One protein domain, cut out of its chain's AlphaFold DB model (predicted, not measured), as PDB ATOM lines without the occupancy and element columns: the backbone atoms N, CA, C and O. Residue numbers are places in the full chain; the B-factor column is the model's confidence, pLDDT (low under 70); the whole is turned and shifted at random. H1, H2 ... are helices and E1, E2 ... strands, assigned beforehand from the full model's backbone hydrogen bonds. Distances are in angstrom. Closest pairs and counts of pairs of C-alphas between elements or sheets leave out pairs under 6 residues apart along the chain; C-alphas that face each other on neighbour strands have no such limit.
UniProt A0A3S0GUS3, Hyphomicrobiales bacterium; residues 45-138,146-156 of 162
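What this domain is: This is residues 45 to 138 and 146 to 156 of the 162 residues of a protein of Hyphomicrobiales bacterium (UniProt A0A3S0GUS3). What shape do these atoms make? A small helical body has H3 at its core, with H5 crossing one side of it, H1 packed on the opposite side and H2 folded back along it as a hairpin, while the longest helix, H4, packs with its residues 107 to 114 on H2. What else is there? The two tiny strands E1 and E2 meet only at a point near H4, and residues 48 to 61 make a long stretch with no named element. How large is it? The printed part has 105 residues, mostly helix, in the order E1, H1, E2, H2, H3, H4, H5, H6; it is compact, with a radius of gyration of the C-alphas of 13.3 A and spans of 39 by 30 by 28 A.

Where its parts are: Where does the printed part begin? E1 is residues 45 to 47, with C-alpha 45 at (102.603, 33.229, 93.382); H1 is residues 62 to 66 and E2 residues 70 to 72. Which helices follow? H2 is residues 74 to 79, 8.4 A long; H3, residues 85 to 98, 19.8 A; H4, residues 101 to 117, 24.1 A, from C-alpha 101 at (109.474, 32.593, 82.242); and H5, residues 123 to 131, 12.2 A. Where does the last one end? H6, residues 153 to 156, ends with C-alpha 156 at (77.438, 31.979, 80.832).

How they stand to each other: What touches H3? H2 and H3, each touching three helices, are the hub; they form a helical hairpin at a steep tilt of 41 degrees, opposite ways, with the C-alphas of Ala 75 and Lys 88 closest at 5.2 A. H5 touches H3 at 72 degrees, only just about perpendicular, closest at Met 91 and Ala 129, whose C-alphas are 5.1 A apart. H1 touches H3, with the C-alphas of Arg 64 and Ile 93 closest at 6.0 A. What lies farther out? H4 touches H2 with residues 107 to 114 alone, the same way at a shallow tilt of 33 degrees, only just short of steep, with the C-alphas of Val 77 and Lys 110 closest at 5.9 A. H6 is close to H3 but not clearly touching, with the C-alphas of Ala 86 and Leu 156 closest at 7.7 A. How do the strands meet? The C-alphas of residues 47 and 70 face each other at 4.5 A. What do the helix backbones show? In H2, H3, H4 and H5 every O i to N i+4 pair is within hydrogen-bond range; in H1 0 of 1 is, but 2 of 2 O i to N i+3 pairs are, and H6 is too short for an O i to N i+4 pair.

The domain as a whole: Is anything missing? Residues 139 to 145 are not printed, and C-alphas 138 and 146 are 16.7 A apart across the cut. Which link is long? Of the links printed whole, E1 to H1, with 14 residues, is long. Where is confidence low? The model's pLDDT, with a mean of 73.1 over the printed part, is under 70 in 41 residues, among them 45 to 69 and 151 to 156.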
ATOM      1  N   SER A  45     101.718  32.842  94.482       65.50
ATOM      2  CA  SER A  45     102.603  33.229  93.382       65.50
ATOM      3  C   SER A  45     102.285  34.658  92.933       65.50
ATOM      4  O   SER A  45     101.167  35.148  93.107       65.50
ATOM      5  N   PHE A  46     103.251  35.358  92.335       66.25
ATOM      6  CA  PHE A  46     102.945  36.619  91.647       66.25
ATOM      7  C   PHE A  46     102.029  36.355  90.441       66.25
ATOM      8  O   PHE A  46     101.121  37.138  90.157       66.25
ATOM      9  N   ILE A  47     102.222  35.197  89.798       67.19
ATOM     10  CA  ILE A  47     101.515  34.761  88.596       67.19
ATOM     11  C   ILE A  47     100.930  33.373  88.828       67.19
ATOM     12  O   ILE A  47     101.634  32.442  89.213       67.19
ATOM     13  N   GLY A  48      99.628  33.240  88.616       67.94
ATOM     14  CA  GLY A  48      98.923  31.987  88.831       67.94
ATOM     15  C   GLY A  48      97.411  32.142  88.706       67.94
ATOM     16  O   GLY A  48      96.898  33.261  88.614       67.94
ATOM     17  N   PRO A  49      96.674  31.025  88.700       62.62
ATOM     18  CA  PRO A  49      95.224  31.050  88.598       62.62
ATOM     19  C   PRO A  49      94.618  31.785  89.795       62.62
ATOM     20  O   PRO A  49      94.996  31.566  90.948       62.62
ATOM     21  N   ARG A  50      93.660  32.680  89.537       64.00
ATOM     22  CA  ARG A  50      92.982  33.410  90.615       64.00
ATOM     23  C   ARG A  50      92.116  32.422  91.415       64.00
ATOM     24  O   ARG A  50      91.457  31.580  90.800       64.00
ATOM     25  N   PRO A  51      92.083  32.478  92.757       60.44
ATOM     26  CA  PRO A  51      91.231  31.580  93.523       60.44
ATOM     27  C   PRO A  51      89.761  31.875  93.194       60.44
ATOM     28  O   PRO A  51      89.298  33.006  93.354       60.44
ATOM     29  N   LEU A  52      89.052  30.867  92.683       59.31
ATOM     30  CA  LEU A  52      87.607  30.932  92.457       59.31
ATOM     31  C   LEU A  52      86.872  30.621  93.761       59.31
ATOM     32  O   LEU A  52      87.363  29.851  94.591       59.31
ATOM     33  N   LEU A  53      85.680  31.195  93.927       59.12
ATOM     34  CA  LEU A  53      84.795  30.787  95.012       59.12
ATOM     35  C   LEU A  53      84.393  29.315  94.809       59.12
ATOM     36  O   LEU A  53      84.265  28.882  93.664       59.12
ATOM     37  N   PRO A  54      84.136  28.544  95.883       58.88
ATOM     38  CA  PRO A  54      83.705  27.148  95.765       58.88
ATOM     39  C   PRO A  54      82.476  26.948  94.864       58.88
ATOM     40  O   PRO A  54      82.370  25.935  94.185       58.88
ATOM     41  N   VAL A  55      81.574  27.935  94.821       58.00
ATOM     42  CA  VAL A  55      80.363  27.931  93.981       58.00
ATOM     43  C   VAL A  55      80.647  28.132  92.486       58.00
ATOM     44  O   VAL A  55      79.842  27.730  91.654       58.00
ATOM     45  N   ASP A  56      81.798  28.710  92.142       60.06
ATOM     46  CA  ASP A  56      82.199  29.005  90.761       60.06
ATOM     47  C   ASP A  56      83.125  27.920  90.182       60.06
ATOM     48  O   ASP A  56      83.675  28.082  89.089       60.06
ATOM     49  N   GLN A  57      83.340  26.819  90.912       62.56
ATOM     50  CA  GLN A  57      84.173  25.716  90.445       62.56
ATOM     51  C   GLN A  57      83.435  24.889  89.390       62.56
ATOM     52  O   GLN A  57      82.352  24.357  89.628       62.56
ATOM     53  N   PHE A  58      84.045  24.771  88.211       62.66
ATOM     54  CA  PHE A  58      83.508  23.976  87.114       62.66
ATOM     55  C   PHE A  58      83.993  22.516  87.219       62.66
ATOM     56  O   PHE A  58      85.210  22.298  87.304       62.66
ATOM     57  N   PRO A  59      83.091  21.516  87.177       59.09
ATOM     58  CA  PRO A  59      83.473  20.105  87.192       59.09
ATOM     59  C   PRO A  59      84.442  19.773  86.047       59.09
ATOM     60  O   PRO A  59      84.188  20.129  84.898       59.09
ATOM     61  N   GLY A  60      85.552  19.095  86.356       62.06
ATOM     62  CA  GLY A  60      86.562  18.690  85.369       62.06
ATOM     63  C   GLY A  60      87.714  19.678  85.138       62.06
ATOM     64  O   GLY A  60      88.643  19.347  84.406       62.06
ATOM     65  N   LEU A  61      87.713  20.853  85.785       61.19
ATOM     66  CA  LEU A  61      88.827  21.820  85.744       61.19
ATOM     67  C   LEU A  61      89.624  21.898  87.060       61.19
ATOM     68  O   LEU A  61      90.328  22.873  87.307       61.19
ATOM     69  N   GLU A  62      89.556  20.859  87.894       66.75
ATOM     70  CA  GLU A  62      90.201  20.779  89.218       66.75
ATOM     71  C   GLU A  62      91.734  20.872  89.161       66.75
ATOM     72  O   GLU A  62      92.360  21.343  90.108       66.75
ATOM     73  N   ALA A  63      92.345  20.514  88.024       62.12
ATOM     74  CA  ALA A  63      93.792  20.572  87.808       62.12
ATOM     75  C   ALA A  63      94.397  21.970  88.058       62.12
ATOM     76  O   ALA A  63      95.557  22.079  88.446       62.12
ATOM     77  N   ARG A  64      93.605  23.045  87.917       61.66
ATOM     78  CA  ARG A  64      94.019  24.422  88.250       61.66
ATOM     79  C   ARG A  64      94.424  24.604  89.719       61.66
ATOM     80  O   ARG A  64      95.163  25.529  90.029       61.66
ATOM     81  N   LEU A  65      93.908  23.762  90.621       64.12
ATOM     82  CA  LEU A  65      94.164  23.837  92.063       64.12
ATOM     83  C   LEU A  65      95.557  23.307  92.432       64.12
ATOM     84  O   LEU A  65      95.979  23.455  93.575       64.12
ATOM     85  N   ALA A  66      96.272  22.701  91.478       64.69
ATOM     86  CA  ALA A  66      97.614  22.171  91.685       64.69
ATOM     87  C   ALA A  66      98.701  23.258  91.774       64.69
ATOM     88  O   ALA A  66      99.810  22.962  92.215       64.69
ATOM     89  N   ILE A  67      98.409  24.500  91.363       63.16
ATOM     90  CA  ILE A  67      99.348  25.630  91.430       63.16
ATOM     91  C   ILE A  67      98.882  26.638  92.492       63.16
ATOM     92  O   ILE A  67      97.681  26.911  92.586       63.16
ATOM     93  N   PRO A  68      99.812  27.231  93.273       62.25
ATOM     94  CA  PRO A  68      99.493  28.310  94.198       62.25
ATOM     95  C   PRO A  68      98.758  29.469  93.505       62.25
ATOM     96  O   PRO A  68      99.133  29.867  92.398       62.25
ATOM     97  N   PRO A  69      97.739  30.059  94.148       64.44
ATOM     98  CA  PRO A  69      96.998  31.168  93.567       64.44
ATOM     99  C   PRO A  69      97.896  32.380  93.284       64.44
ATOM    100  O   PRO A  69      98.798  32.698  94.066       64.44
ATOM    101  N   GLY A  70      97.617  33.058  92.168       70.69
ATOM    102  CA  GLY A  70      98.342  34.241  91.698       70.69
ATOM    103  C   GLY A  70      97.680  35.570  92.062       70.69
ATOM    104  O   GLY A  70      96.453  35.640  92.171       70.69
ATOM    105  N   ILE A  71      98.472  36.642  92.193       67.25
ATOM    106  CA  ILE A  71      97.949  38.026  92.236       67.25
ATOM    107  C   ILE A  71      97.384  38.418  90.860       67.25
ATOM    108  O   ILE A  71      96.292  38.982  90.760       67.25
ATOM    109  N   THR A  72      98.109  38.075  89.794       70.25
ATOM    110  CA  THR A  72      97.672  38.195  88.397       70.25
ATOM    111  C   THR A  72      97.798  36.845  87.689       70.25
ATOM    112  O   THR A  72      98.396  35.906  88.211       70.25
ATOM    113  N   GLY A  73      97.223  36.721  86.499       83.19
ATOM    114  CA  GLY A  73      97.235  35.474  85.741       83.19
ATOM    115  C   GLY A  73      96.741  35.665  84.316       83.19
ATOM    116  O   GLY A  73      96.201  36.719  83.969       83.19
ATOM    117  N   TRP A  74      96.904  34.634  83.488       88.06
ATOM    118  CA  TRP A  74      96.569  34.692  82.063       88.06
ATOM    119  C   TRP A  74      95.113  35.109  81.809       88.06
ATOM    120  O   TRP A  74      94.854  35.968  80.965       88.06
ATOM    121  N   ALA A  75      94.176  34.581  82.603       86.44
ATOM    122  CA  ALA A  75      92.763  34.944  82.545       86.44
ATOM    123  C   ALA A  75      92.497  36.415  82.923       86.44
ATOM    124  O   ALA A  75      91.640  37.073  82.330       86.44
ATOM    125  N   GLN A  76      93.247  36.952  83.891       84.56
ATOM    126  CA  GLN A  76      93.104  38.336  84.342       84.56
ATOM    127  C   GLN A  76      93.528  39.313  83.239       84.56
ATOM    128  O   GLN A  76      92.798  40.258  82.958       84.56
ATOM    129  N   VAL A  77      94.666  39.064  82.585       86.88
ATOM    130  CA  VAL A  77      95.232  39.985  81.583       86.88
ATOM    131  C   VAL A  77      94.607  39.877  80.188       86.88
ATOM    132  O   VAL A  77      94.812  40.764  79.364       86.88
ATOM    133  N   ASN A  78      93.860  38.805  79.906       87.56
ATOM    134  CA  ASN A  78      93.183  38.593  78.620       87.56
ATOM    135  C   ASN A  78      91.652  38.725  78.700       87.56
ATOM    136  O   ASN A  78      90.977  38.538  77.692       87.56
ATOM    137  N   GLY A  79      91.082  39.030  79.865       81.25
ATOM    138  CA  GLY A  79      89.626  39.039  80.014       81.25
ATOM    139  C   GLY A  79      89.071  39.708  81.264       81.25
ATOM    140  O   GLY A  79      87.914  40.126  81.266       81.25
ATOM    141  N   GLY A  80      89.874  39.824  82.325       80.69
ATOM    142  CA  GLY A  80      89.519  40.574  83.527       80.69
ATOM    143  C   GLY A  80      88.171  40.166  84.131       80.69
ATOM    144  O   GLY A  80      87.910  38.992  84.422       80.69
ATOM    145  N   ARG A  81      87.311  41.157  84.373       74.88
ATOM    146  CA  ARG A  81      85.967  40.970  84.937       74.88
ATOM    147  C   ARG A  81      84.915  40.568  83.904       74.88
ATOM    148  O   ARG A  81      83.912  39.981  84.295       74.88
ATOM    149  N   GLU A  82      85.156  40.830  82.624       76.88
ATOM    150  CA  GLU A  82      84.178  40.616  81.549       76.88
ATOM    151  C   GLU A  82      84.050  39.146  81.120       76.88
ATOM    152  O   GLU A  82      83.009  38.732  80.604       76.88
ATOM    153  N   VAL A  83      85.082  38.335  81.361       79.88
ATOM    154  CA  VAL A  83      85.091  36.909  81.000       79.88
ATOM    155  C   VAL A  83      84.397  36.025  82.036       79.88
ATOM    156  O   VAL A  83      84.471  36.254  83.249       79.88
ATOM    157  N   SER A  84      83.721  34.985  81.547       82.69
ATOM    158  CA  SER A  84      82.954  34.058  82.381       82.69
ATOM    159  C   SER A  84      83.853  33.175  83.253       82.69
ATOM    160  O   SER A  84      85.034  32.990  82.961       82.69
ATOM    161  N   ALA A  85      83.299  32.577  84.313       75.25
ATOM    162  CA  ALA A  85      84.035  31.623  85.149       75.25
ATOM    163  C   ALA A  85      84.584  30.425  84.344       75.25
ATOM    164  O   ALA A  85      85.705  29.987  84.590       75.25
ATOM    165  N   ALA A  86      83.836  29.947  83.342       78.12
ATOM    166  CA  ALA A  86      84.269  28.862  82.463       78.12
ATOM    167  C   ALA A  86      85.453  29.279  81.573       78.12
ATOM    168  O   ALA A  86      86.435  28.548  81.488       78.12
ATOM    169  N   ASP A  87      85.407  30.476  80.976       83.19
ATOM    170  CA  ASP A  87      86.524  31.002  80.174       83.19
ATOM    171  C   ASP A  87      87.772  31.224  81.040       83.19
ATOM    172  O   ASP A  87      88.883  30.893  80.629       83.19
ATOM    173  N   LYS A  88      87.598  31.733  82.271       81.12
ATOM    174  CA  LYS A  88      88.692  31.847  83.251       81.12
ATOM    175  C   LYS A  88      89.301  30.484  83.536       81.12
ATOM    176  O   LYS A  88      90.517  30.347  83.503       81.12
ATOM    177  N   ALA A  89      88.471  29.471  83.765       77.50
ATOM    178  CA  ALA A  89      88.942  28.122  84.020       77.50
ATOM    179  C   ALA A  89      89.701  27.522  82.828       77.50
ATOM    180  O   ALA A  89      90.768  26.947  83.038       77.50
ATOM    181  N   ALA A  90      89.222  27.718  81.599       83.31
ATOM    182  CA  ALA A  90      89.936  27.286  80.402       83.31
ATOM    183  C   ALA A  90      91.303  27.978  80.270       83.31
ATOM    184  O   ALA A  90      92.320  27.311  80.086       83.31
ATOM    185  N   MET A  91      91.348  29.300  80.447       86.50
ATOM    186  CA  MET A  91      92.590  30.080  80.409       86.50
ATOM    187  C   MET A  91      93.566  29.715  81.534       86.50
ATOM    188  O   MET A  91      94.779  29.758  81.335       86.50
ATOM    189  N   ASP A  92      93.058  29.333  82.703       82.31
ATOM    190  CA  ASP A  92      93.881  28.874  83.820       82.31
ATOM    191  C   ASP A  92      94.513  27.498  83.530       82.31
ATOM    192  O   ASP A  92      95.679  27.283  83.862       82.31
ATOM    193  N   ILE A  93      93.803  26.590  82.844       81.25
ATOM    194  CA  ILE A  93      94.396  25.334  82.348       81.25
ATOM    195  C   ILE A  93      95.406  25.596  81.230       81.25
ATOM    196  O   ILE A  93      96.462  24.963  81.209       81.25
ATOM    197  N   TRP A  94      95.114  26.526  80.319       86.88
ATOM    198  CA  TRP A  94      96.066  26.926  79.283       86.88
ATOM    199  C   TRP A  94      97.387  27.386  79.909       86.88
ATOM    200  O   TRP A  94      98.453  26.890  79.548       86.88
ATOM    201  N   TYR A  95      97.312  28.260  80.921       84.56
ATOM    202  CA  TYR A  95      98.487  28.726  81.656       84.56
ATOM    203  C   TYR A  95      99.220  27.578  82.355       84.56
ATOM    204  O   TYR A  95     100.436  27.484  82.236       84.56
ATOM    205  N   LEU A  96      98.500  26.665  83.017       78.62
ATOM    206  CA  LEU A  96      99.087  25.479  83.653       78.62
ATOM    207  C   LEU A  96      99.935  24.650  82.668       78.62
ATOM    208  O   LEU A  96     100.992  24.151  83.045       78.62
ATOM    209  N   LYS A  97      99.494  24.522  81.411       78.56
ATOM    210  CA  LYS A  97     100.219  23.789  80.358       78.56
ATOM    211  C   LYS A  97     101.397  24.572  79.762       78.56
ATOM    212  O   LYS A  97     102.350  23.953  79.300       78.56
ATOM    213  N   HIS A  98     101.331  25.904  79.767       81.81
ATOM    214  CA  HIS A  98     102.268  26.792  79.061       81.81
ATOM    215  C   HIS A  98     103.163  27.624  79.986       81.81
ATOM    216  O   HIS A  98     103.912  28.486  79.514       81.81
ATOM    217  N   ALA A  99     103.092  27.384  81.297       77.00
ATOM    218  CA  ALA A  99     103.840  28.120  82.304       77.00
ATOM    219  C   ALA A  99     105.340  28.126  81.966       77.00
ATOM    220  O   ALA A  99     105.997  27.090  81.877       77.00
ATOM    221  N   SER A 100     105.874  29.323  81.740       76.56
ATOM    222  CA  SER A 100     107.275  29.557  81.405       76.56
ATOM    223  C   SER A 100     107.650  30.992  81.756       76.56
ATOM    224  O   SER A 100     106.791  31.872  81.798       76.56
ATOM    225  N   VAL A 101     108.949  31.251  81.924       65.88
ATOM    226  CA  VAL A 101     109.474  32.593  82.242       65.88
ATOM    227  C   VAL A 101     109.003  33.652  81.230       65.88
ATOM    228  O   VAL A 101     108.723  34.789  81.600       65.88
ATOM    229  N   TRP A 102     108.864  33.283  79.954       78.69
ATOM    230  CA  TRP A 102     108.392  34.186  78.900       78.69
ATOM    231  C   TRP A 102     106.900  34.504  79.001       78.69
ATOM    232  O   TRP A 102     106.497  35.658  78.818       78.69
ATOM    233  N   VAL A 103     106.073  33.501  79.309       79.75
ATOM    234  CA  VAL A 103     104.637  33.702  79.554       79.75
ATOM    235  C   VAL A 103     104.440  34.569  80.794       79.75
ATOM    236  O   VAL A 103     103.649  35.510  80.764       79.75
ATOM    237  N   ASP A 104     105.232  34.334  81.833       74.00
ATOM    238  CA  ASP A 104     105.213  35.117  83.061       74.00
ATOM    239  C   ASP A 104     105.590  36.589  82.820       74.00
ATOM    240  O   ASP A 104     104.866  37.500  83.229       74.00
ATOM    241  N   LEU A 105     106.660  36.849  82.061       71.50
ATOM    242  CA  LEU A 105     107.042  38.209  81.670       71.50
ATOM    243  C   LEU A 105     105.947  38.894  80.834       71.50
ATOM    244  O   LEU A 105     105.654  40.076  81.027       71.50
ATOM    245  N   THR A 106     105.300  38.141  79.941       80.62
ATOM    246  CA  THR A 106     104.173  38.635  79.138       80.62
ATOM    247  C   THR A 106     102.993  39.035  80.023       80.62
ATOM    248  O   THR A 106     102.398  40.095  79.816       80.62
ATOM    249  N   ILE A 107     102.666  38.228  81.037       79.31
ATOM    250  CA  ILE A 107     101.607  38.536  82.004       79.31
ATOM    251  C   ILE A 107     101.962  39.791  82.805       79.31
ATOM    252  O   ILE A 107     101.098  40.652  82.971       79.31
ATOM    253  N   CYS A 108     103.213  39.958  83.239       73.88
ATOM    254  CA  CYS A 108     103.662  41.179  83.912       73.88
ATOM    255  C   CYS A 108     103.452  42.426  83.040       73.88
ATOM    256  O   CYS A 108     102.824  43.388  83.483       73.88
ATOM    257  N   MET A 109     103.901  42.394  81.781       76.69
ATOM    258  CA  MET A 109     103.756  43.530  80.862       76.69
ATOM    259  C   MET A 109     102.289  43.859  80.576       76.69
ATOM    260  O   MET A 109     101.887  45.019  80.667       76.69
ATOM    261  N   LYS A 110     101.460  42.842  80.315       80.56
ATOM    262  CA  LYS A 110     100.018  43.034  80.115       80.56
ATOM    263  C   LYS A 110      99.308  43.509  81.382       80.56
ATOM    264  O   LYS A 110      98.328  44.237  81.290       80.56
ATOM    265  N   THR A 111      99.795  43.130  82.566       76.38
ATOM    266  CA  THR A 111      99.259  43.627  83.842       76.38
ATOM    267  C   THR A 111      99.516  45.127  83.977       76.38
ATOM    268  O   THR A 111      98.595  45.865  84.314       76.38
ATOM    269  N   ILE A 112     100.724  45.601  83.649       76.56
ATOM    270  CA  ILE A 112     101.038  47.039  83.623       76.56
ATOM    271  C   ILE A 112     100.152  47.759  82.600       76.56
ATOM    272  O   ILE A 112      99.545  48.780  82.917       76.56
ATOM    273  N   GLU A 113     100.015  47.205  81.395       78.38
ATOM    274  CA  GLU A 113      99.163  47.767  80.346       78.38
ATOM    275  C   GLU A 113      97.692  47.872  80.790       78.38
ATOM    276  O   GLU A 113      97.082  48.931  80.668       78.38
ATOM    277  N   MET A 114      97.138  46.814  81.384       81.62
ATOM    278  CA  MET A 114      95.778  46.798  81.933       81.62
ATOM    279  C   MET A 114      95.592  47.849  83.037       81.62
ATOM    280  O   MET A 114      94.546  48.488  83.128       81.62
ATOM    281  N   ILE A 115      96.605  48.045  83.882       76.94
ATOM    282  CA  ILE A 115      96.584  49.044  84.955       76.94
ATOM    283  C   ILE A 115      96.556  50.474  84.402       76.94
ATOM    284  O   ILE A 115      95.898  51.327  84.998       76.94
ATOM    285  N   LEU A 116      97.256  50.729  83.293       73.75
ATOM    286  CA  LEU A 116      97.374  52.054  82.679       73.75
ATOM    287  C   LEU A 116      96.215  52.385  81.729       73.75
ATOM    288  O   LEU A 116      95.774  53.531  81.686       73.75
ATOM    289  N   PHE A 117      95.720  51.398  80.979       83.25
ATOM    290  CA  PHE A 117      94.771  51.601  79.877       83.25
ATOM    291  C   PHE A 117      93.402  50.937  80.096       83.25
ATOM    292  O   PHE A 117      92.501  51.120  79.280       83.25
ATOM    293  N   GLY A 118      93.224  50.200  81.195       78.00
ATOM    294  CA  GLY A 118      91.984  49.501  81.531       78.00
ATOM    295  C   GLY A 118      91.914  48.057  81.021       78.00
ATOM    296  O   GLY A 118      92.807  47.549  80.344       78.00
ATOM    297  N   GLU A 119      90.830  47.368  81.387       80.81
ATOM    298  CA  GLU A 119      90.590  45.965  81.031       80.81
ATOM    299  C   GLU A 119      90.172  45.818  79.562       80.81
ATOM    300  O   GLU A 119      89.365  46.597  79.052       80.81
ATOM    301  N   ARG A 120      90.703  44.794  78.883       83.06
ATOM    302  CA  ARG A 120      90.331  44.440  77.507       83.06
ATOM    303  C   ARG A 120      90.169  42.934  77.377       83.06
ATOM    304  O   ARG A 120      91.008  42.174  77.861       83.06
ATOM    305  N   THR A 121      89.114  42.523  76.685       86.44
ATOM    306  CA  THR A 121      88.868  41.115  76.366       86.44
ATOM    307  C   THR A 121      89.633  40.731  75.110       86.44
ATOM    308  O   THR A 121      89.514  41.376  74.071       86.44
ATOM    309  N   ASN A 122      90.415  39.664  75.206       89.12
ATOM    310  CA  ASN A 122      91.149  39.070  74.106       89.12
ATOM    311  C   ASN A 122      90.478  37.747  73.718       89.12
ATOM    312  O   ASN A 122      90.844  36.689  74.229       89.12
ATOM    313  N   GLU A 123      89.493  37.811  72.818       87.50
ATOM    314  CA  GLU A 123      88.751  36.627  72.351       87.50
ATOM    315  C   GLU A 123      89.677  35.557  71.761       87.50
ATOM    316  O   GLU A 123      89.494  34.379  72.039       87.50
ATOM    317  N   ALA A 124      90.746  35.949  71.058       88.50
ATOM    318  CA  ALA A 124      91.696  34.989  70.496       88.50
ATOM    319  C   ALA A 124      92.409  34.156  71.577       88.50
ATOM    320  O   ALA A 124      92.650  32.967  71.384       88.50
ATOM    321  N   ALA A 125      92.723  34.754  72.732       88.75
ATOM    322  CA  ALA A 125      93.310  34.019  73.853       88.75
ATOM    323  C   ALA A 125      92.296  33.089  74.538       88.75
ATOM    324  O   ALA A 125      92.679  32.030  75.031       88.75
ATOM    325  N   ILE A 126      91.016  33.474  74.561       87.62
ATOM    326  CA  ILE A 126      89.932  32.638  75.090       87.62
ATOM    327  C   ILE A 126      89.724  31.427  74.176       87.62
ATOM    328  O   ILE A 126      89.693  30.297  74.655       87.62
ATOM    329  N   ASP A 127      89.635  31.649  72.866       87.19
ATOM    330  CA  ASP A 127      89.437  30.583  71.886       87.19
ATOM    331  C   ASP A 127      90.620  29.607  71.866       87.19
ATOM    332  O   ASP A 127      90.402  28.398  71.920       87.19
ATOM    333  N   ALA A 128      91.860  30.108  71.921       88.38
ATOM    334  CA  ALA A 128      93.052  29.263  72.032       88.38
ATOM    335  C   ALA A 128      93.023  28.367  73.285       88.38
ATOM    336  O   ALA A 128      93.371  27.186  73.221       88.38
ATOM    337  N   ALA A 129      92.562  28.903  74.420       87.50
ATOM    338  CA  ALA A 129      92.428  28.129  75.649       87.50
ATOM    339  C   ALA A 129      91.370  27.019  75.525       87.50
ATOM    340  O   ALA A 129      91.581  25.906  76.008       87.50
ATOM    341  N   TRP A 130      90.248  27.292  74.854       85.94
ATOM    342  CA  TRP A 130      89.212  26.291  74.593       85.94
ATOM    343  C   TRP A 130      89.639  25.239  73.569       85.94
ATOM    344  O   TRP A 130      89.294  24.067  73.723       85.94
ATOM    345  N   ASP A 131      90.404  25.618  72.548       86.06
ATOM    346  CA  ASP A 131      90.924  24.685  71.549       86.06
ATOM    347  C   ASP A 131      91.830  23.619  72.174       86.06
ATOM    348  O   ASP A 131      91.736  22.445  71.824       86.06
ATOM    349  N   GLU A 132      92.632  23.987  73.170       81.56
ATOM    350  CA  GLU A 132      93.491  23.052  73.903       81.56
ATOM    351  C   GLU A 132      92.766  22.100  74.854       81.56
ATOM    352  O   GLU A 132      93.356  21.118  75.328       81.56
ATOM    353  N   LEU A 133      91.519  22.408  75.195       78.81
ATOM    354  CA  LEU A 133      90.669  21.523  75.979       78.81
ATOM    355  C   LEU A 133      89.955  20.493  75.103       78.81
ATOM    356  O   LEU A 133      89.477  19.486  75.626       78.81
ATOM    357  N   LYS A 134      89.905  20.699  73.779       76.38
ATOM    358  CA  LYS A 134      89.335  19.716  72.857       76.38
ATOM    359  C   LYS A 134      90.221  18.463  72.863       76.38
ATOM    360  O   LYS A 134      91.431  18.566  72.646       76.38
ATOM    361  N   PRO A 135      89.658  17.264  73.091       57.34
ATOM    362  CA  PRO A 135      90.438  16.039  73.001       57.34
ATOM    363  C   PRO A 135      90.993  15.872  71.575       57.34
ATOM    364  O   PRO A 135      90.332  16.272  70.608       57.34
ATOM    365  N   PRO A 136      92.185  15.270  71.402       55.25
ATOM    366  CA  PRO A 136      92.718  15.007  70.072       55.25
ATOM    367  C   PRO A 136      91.724  14.143  69.291       55.25
ATOM    368  O   PRO A 136      91.207  13.163  69.822       55.25
ATOM    369  N   VAL A 137      91.484  14.470  68.015       54.53
ATOM    370  CA  VAL A 137      90.476  13.820  67.145       54.53
ATOM    371  C   VAL A 137      90.594  12.284  67.126       54.53
ATOM    372  O   VAL A 137      89.608  11.577  66.953       54.53
ATOM    373  N   ARG A 138      91.795  11.749  67.385       47.75
ATOM    374  CA  ARG A 138      92.072  10.305  67.488       47.75
ATOM    375  C   ARG A 138      91.533   9.625  68.756       47.75
ATOM    376  O   ARG A 138      91.384   8.412  68.749       47.75
ATOM    377  N   GLU A 146      80.333  16.420  76.504       53.38
ATOM    378  CA  GLU A 146      79.831  17.748  76.093       53.38
ATOM    379  C   GLU A 146      80.474  18.899  76.907       53.38
ATOM    380  O   GLU A 146      80.447  20.063  76.513       53.38
ATOM    381  N   THR A 147      81.119  18.554  78.024       55.00
ATOM    382  CA  THR A 147      81.819  19.412  78.983       55.00
ATOM    383  C   THR A 147      82.991  20.222  78.411       55.00
ATOM    384  O   THR A 147      83.371  21.215  79.023       55.00
ATOM    385  N   TYR A 148      83.567  19.846  77.261       56.75
ATOM    386  CA  TYR A 148      84.728  20.544  76.670       56.75
ATOM    387  C   TYR A 148      84.379  21.549  75.561       56.75
ATOM    388  O   TYR A 148      85.267  22.207  75.019       56.75
ATOM    389  N   ALA A 149      83.099  21.690  75.211       64.50
ATOM    390  CA  ALA A 149      82.663  22.736  74.295       64.50
ATOM    391  C   ALA A 149      82.527  24.072  75.044       64.50
ATOM    392  O   ALA A 149      81.910  24.114  76.111       64.50
ATOM    393  N   ARG A 150      83.046  25.170  74.466       72.56
ATOM    394  CA  ARG A 150      82.815  26.532  74.981       72.56
ATOM    395  C   ARG A 150      81.298  26.734  75.124       72.56
ATOM    396  O   ARG A 150      80.595  26.680  74.110       72.56
ATOM    397  N   PRO A 151      80.758  26.931  76.341       67.38
ATOM    398  CA  PRO A 151      79.320  27.049  76.524       67.38
ATOM    399  C   PRO A 151      78.791  28.282  75.782       67.38
ATOM    400  O   PRO A 151      79.469  29.312  75.750       67.38
ATOM    401  N   PRO A 152      77.568  28.240  75.224       64.12
ATOM    402  CA  PRO A 152      76.982  29.417  74.598       64.12
ATOM    403  C   PRO A 152      76.864  30.559  75.615       64.12
ATOM    404  O   PRO A 152      76.501  30.338  76.774       64.12
ATOM    405  N   LEU A 153      77.114  31.798  75.172       57.72
ATOM    406  CA  LEU A 153      77.105  33.008  76.013       57.72
ATOM    407  C   LEU A 153      75.824  33.163  76.858       57.72
ATOM    408  O   LEU A 153      75.850  33.767  77.932       57.72
ATOM    409  N   SER A 154      74.705  32.594  76.402       52.09
ATOM    410  CA  SER A 154      73.430  32.544  77.124       52.09
ATOM    411  C   SER A 154      73.487  31.722  78.419       52.09
ATOM    412  O   SER A 154      72.904  32.148  79.414       52.09
ATOM    413  N   ARG A 155      74.226  30.601  78.456       53.38
ATOM    414  CA  ARG A 155      74.466  29.803  79.677       53.38
ATOM    415  C   ARG A 155      75.506  30.441  80.604       53.38
ATOM    416  O   ARG A 155      75.476  30.202  81.805       53.38
ATOM    417  N   LEU A 156      76.379  31.297  80.073       53.62
ATOM    418  CA  LEU A 156      77.438  31.979  80.832       53.62
ATOM    419  C   LEU A 156      76.945  33.226  81.594       53.62
ATOM    420  O   LEU A 156      77.621  33.699  82.507       53.62
TER     421      LEU A 156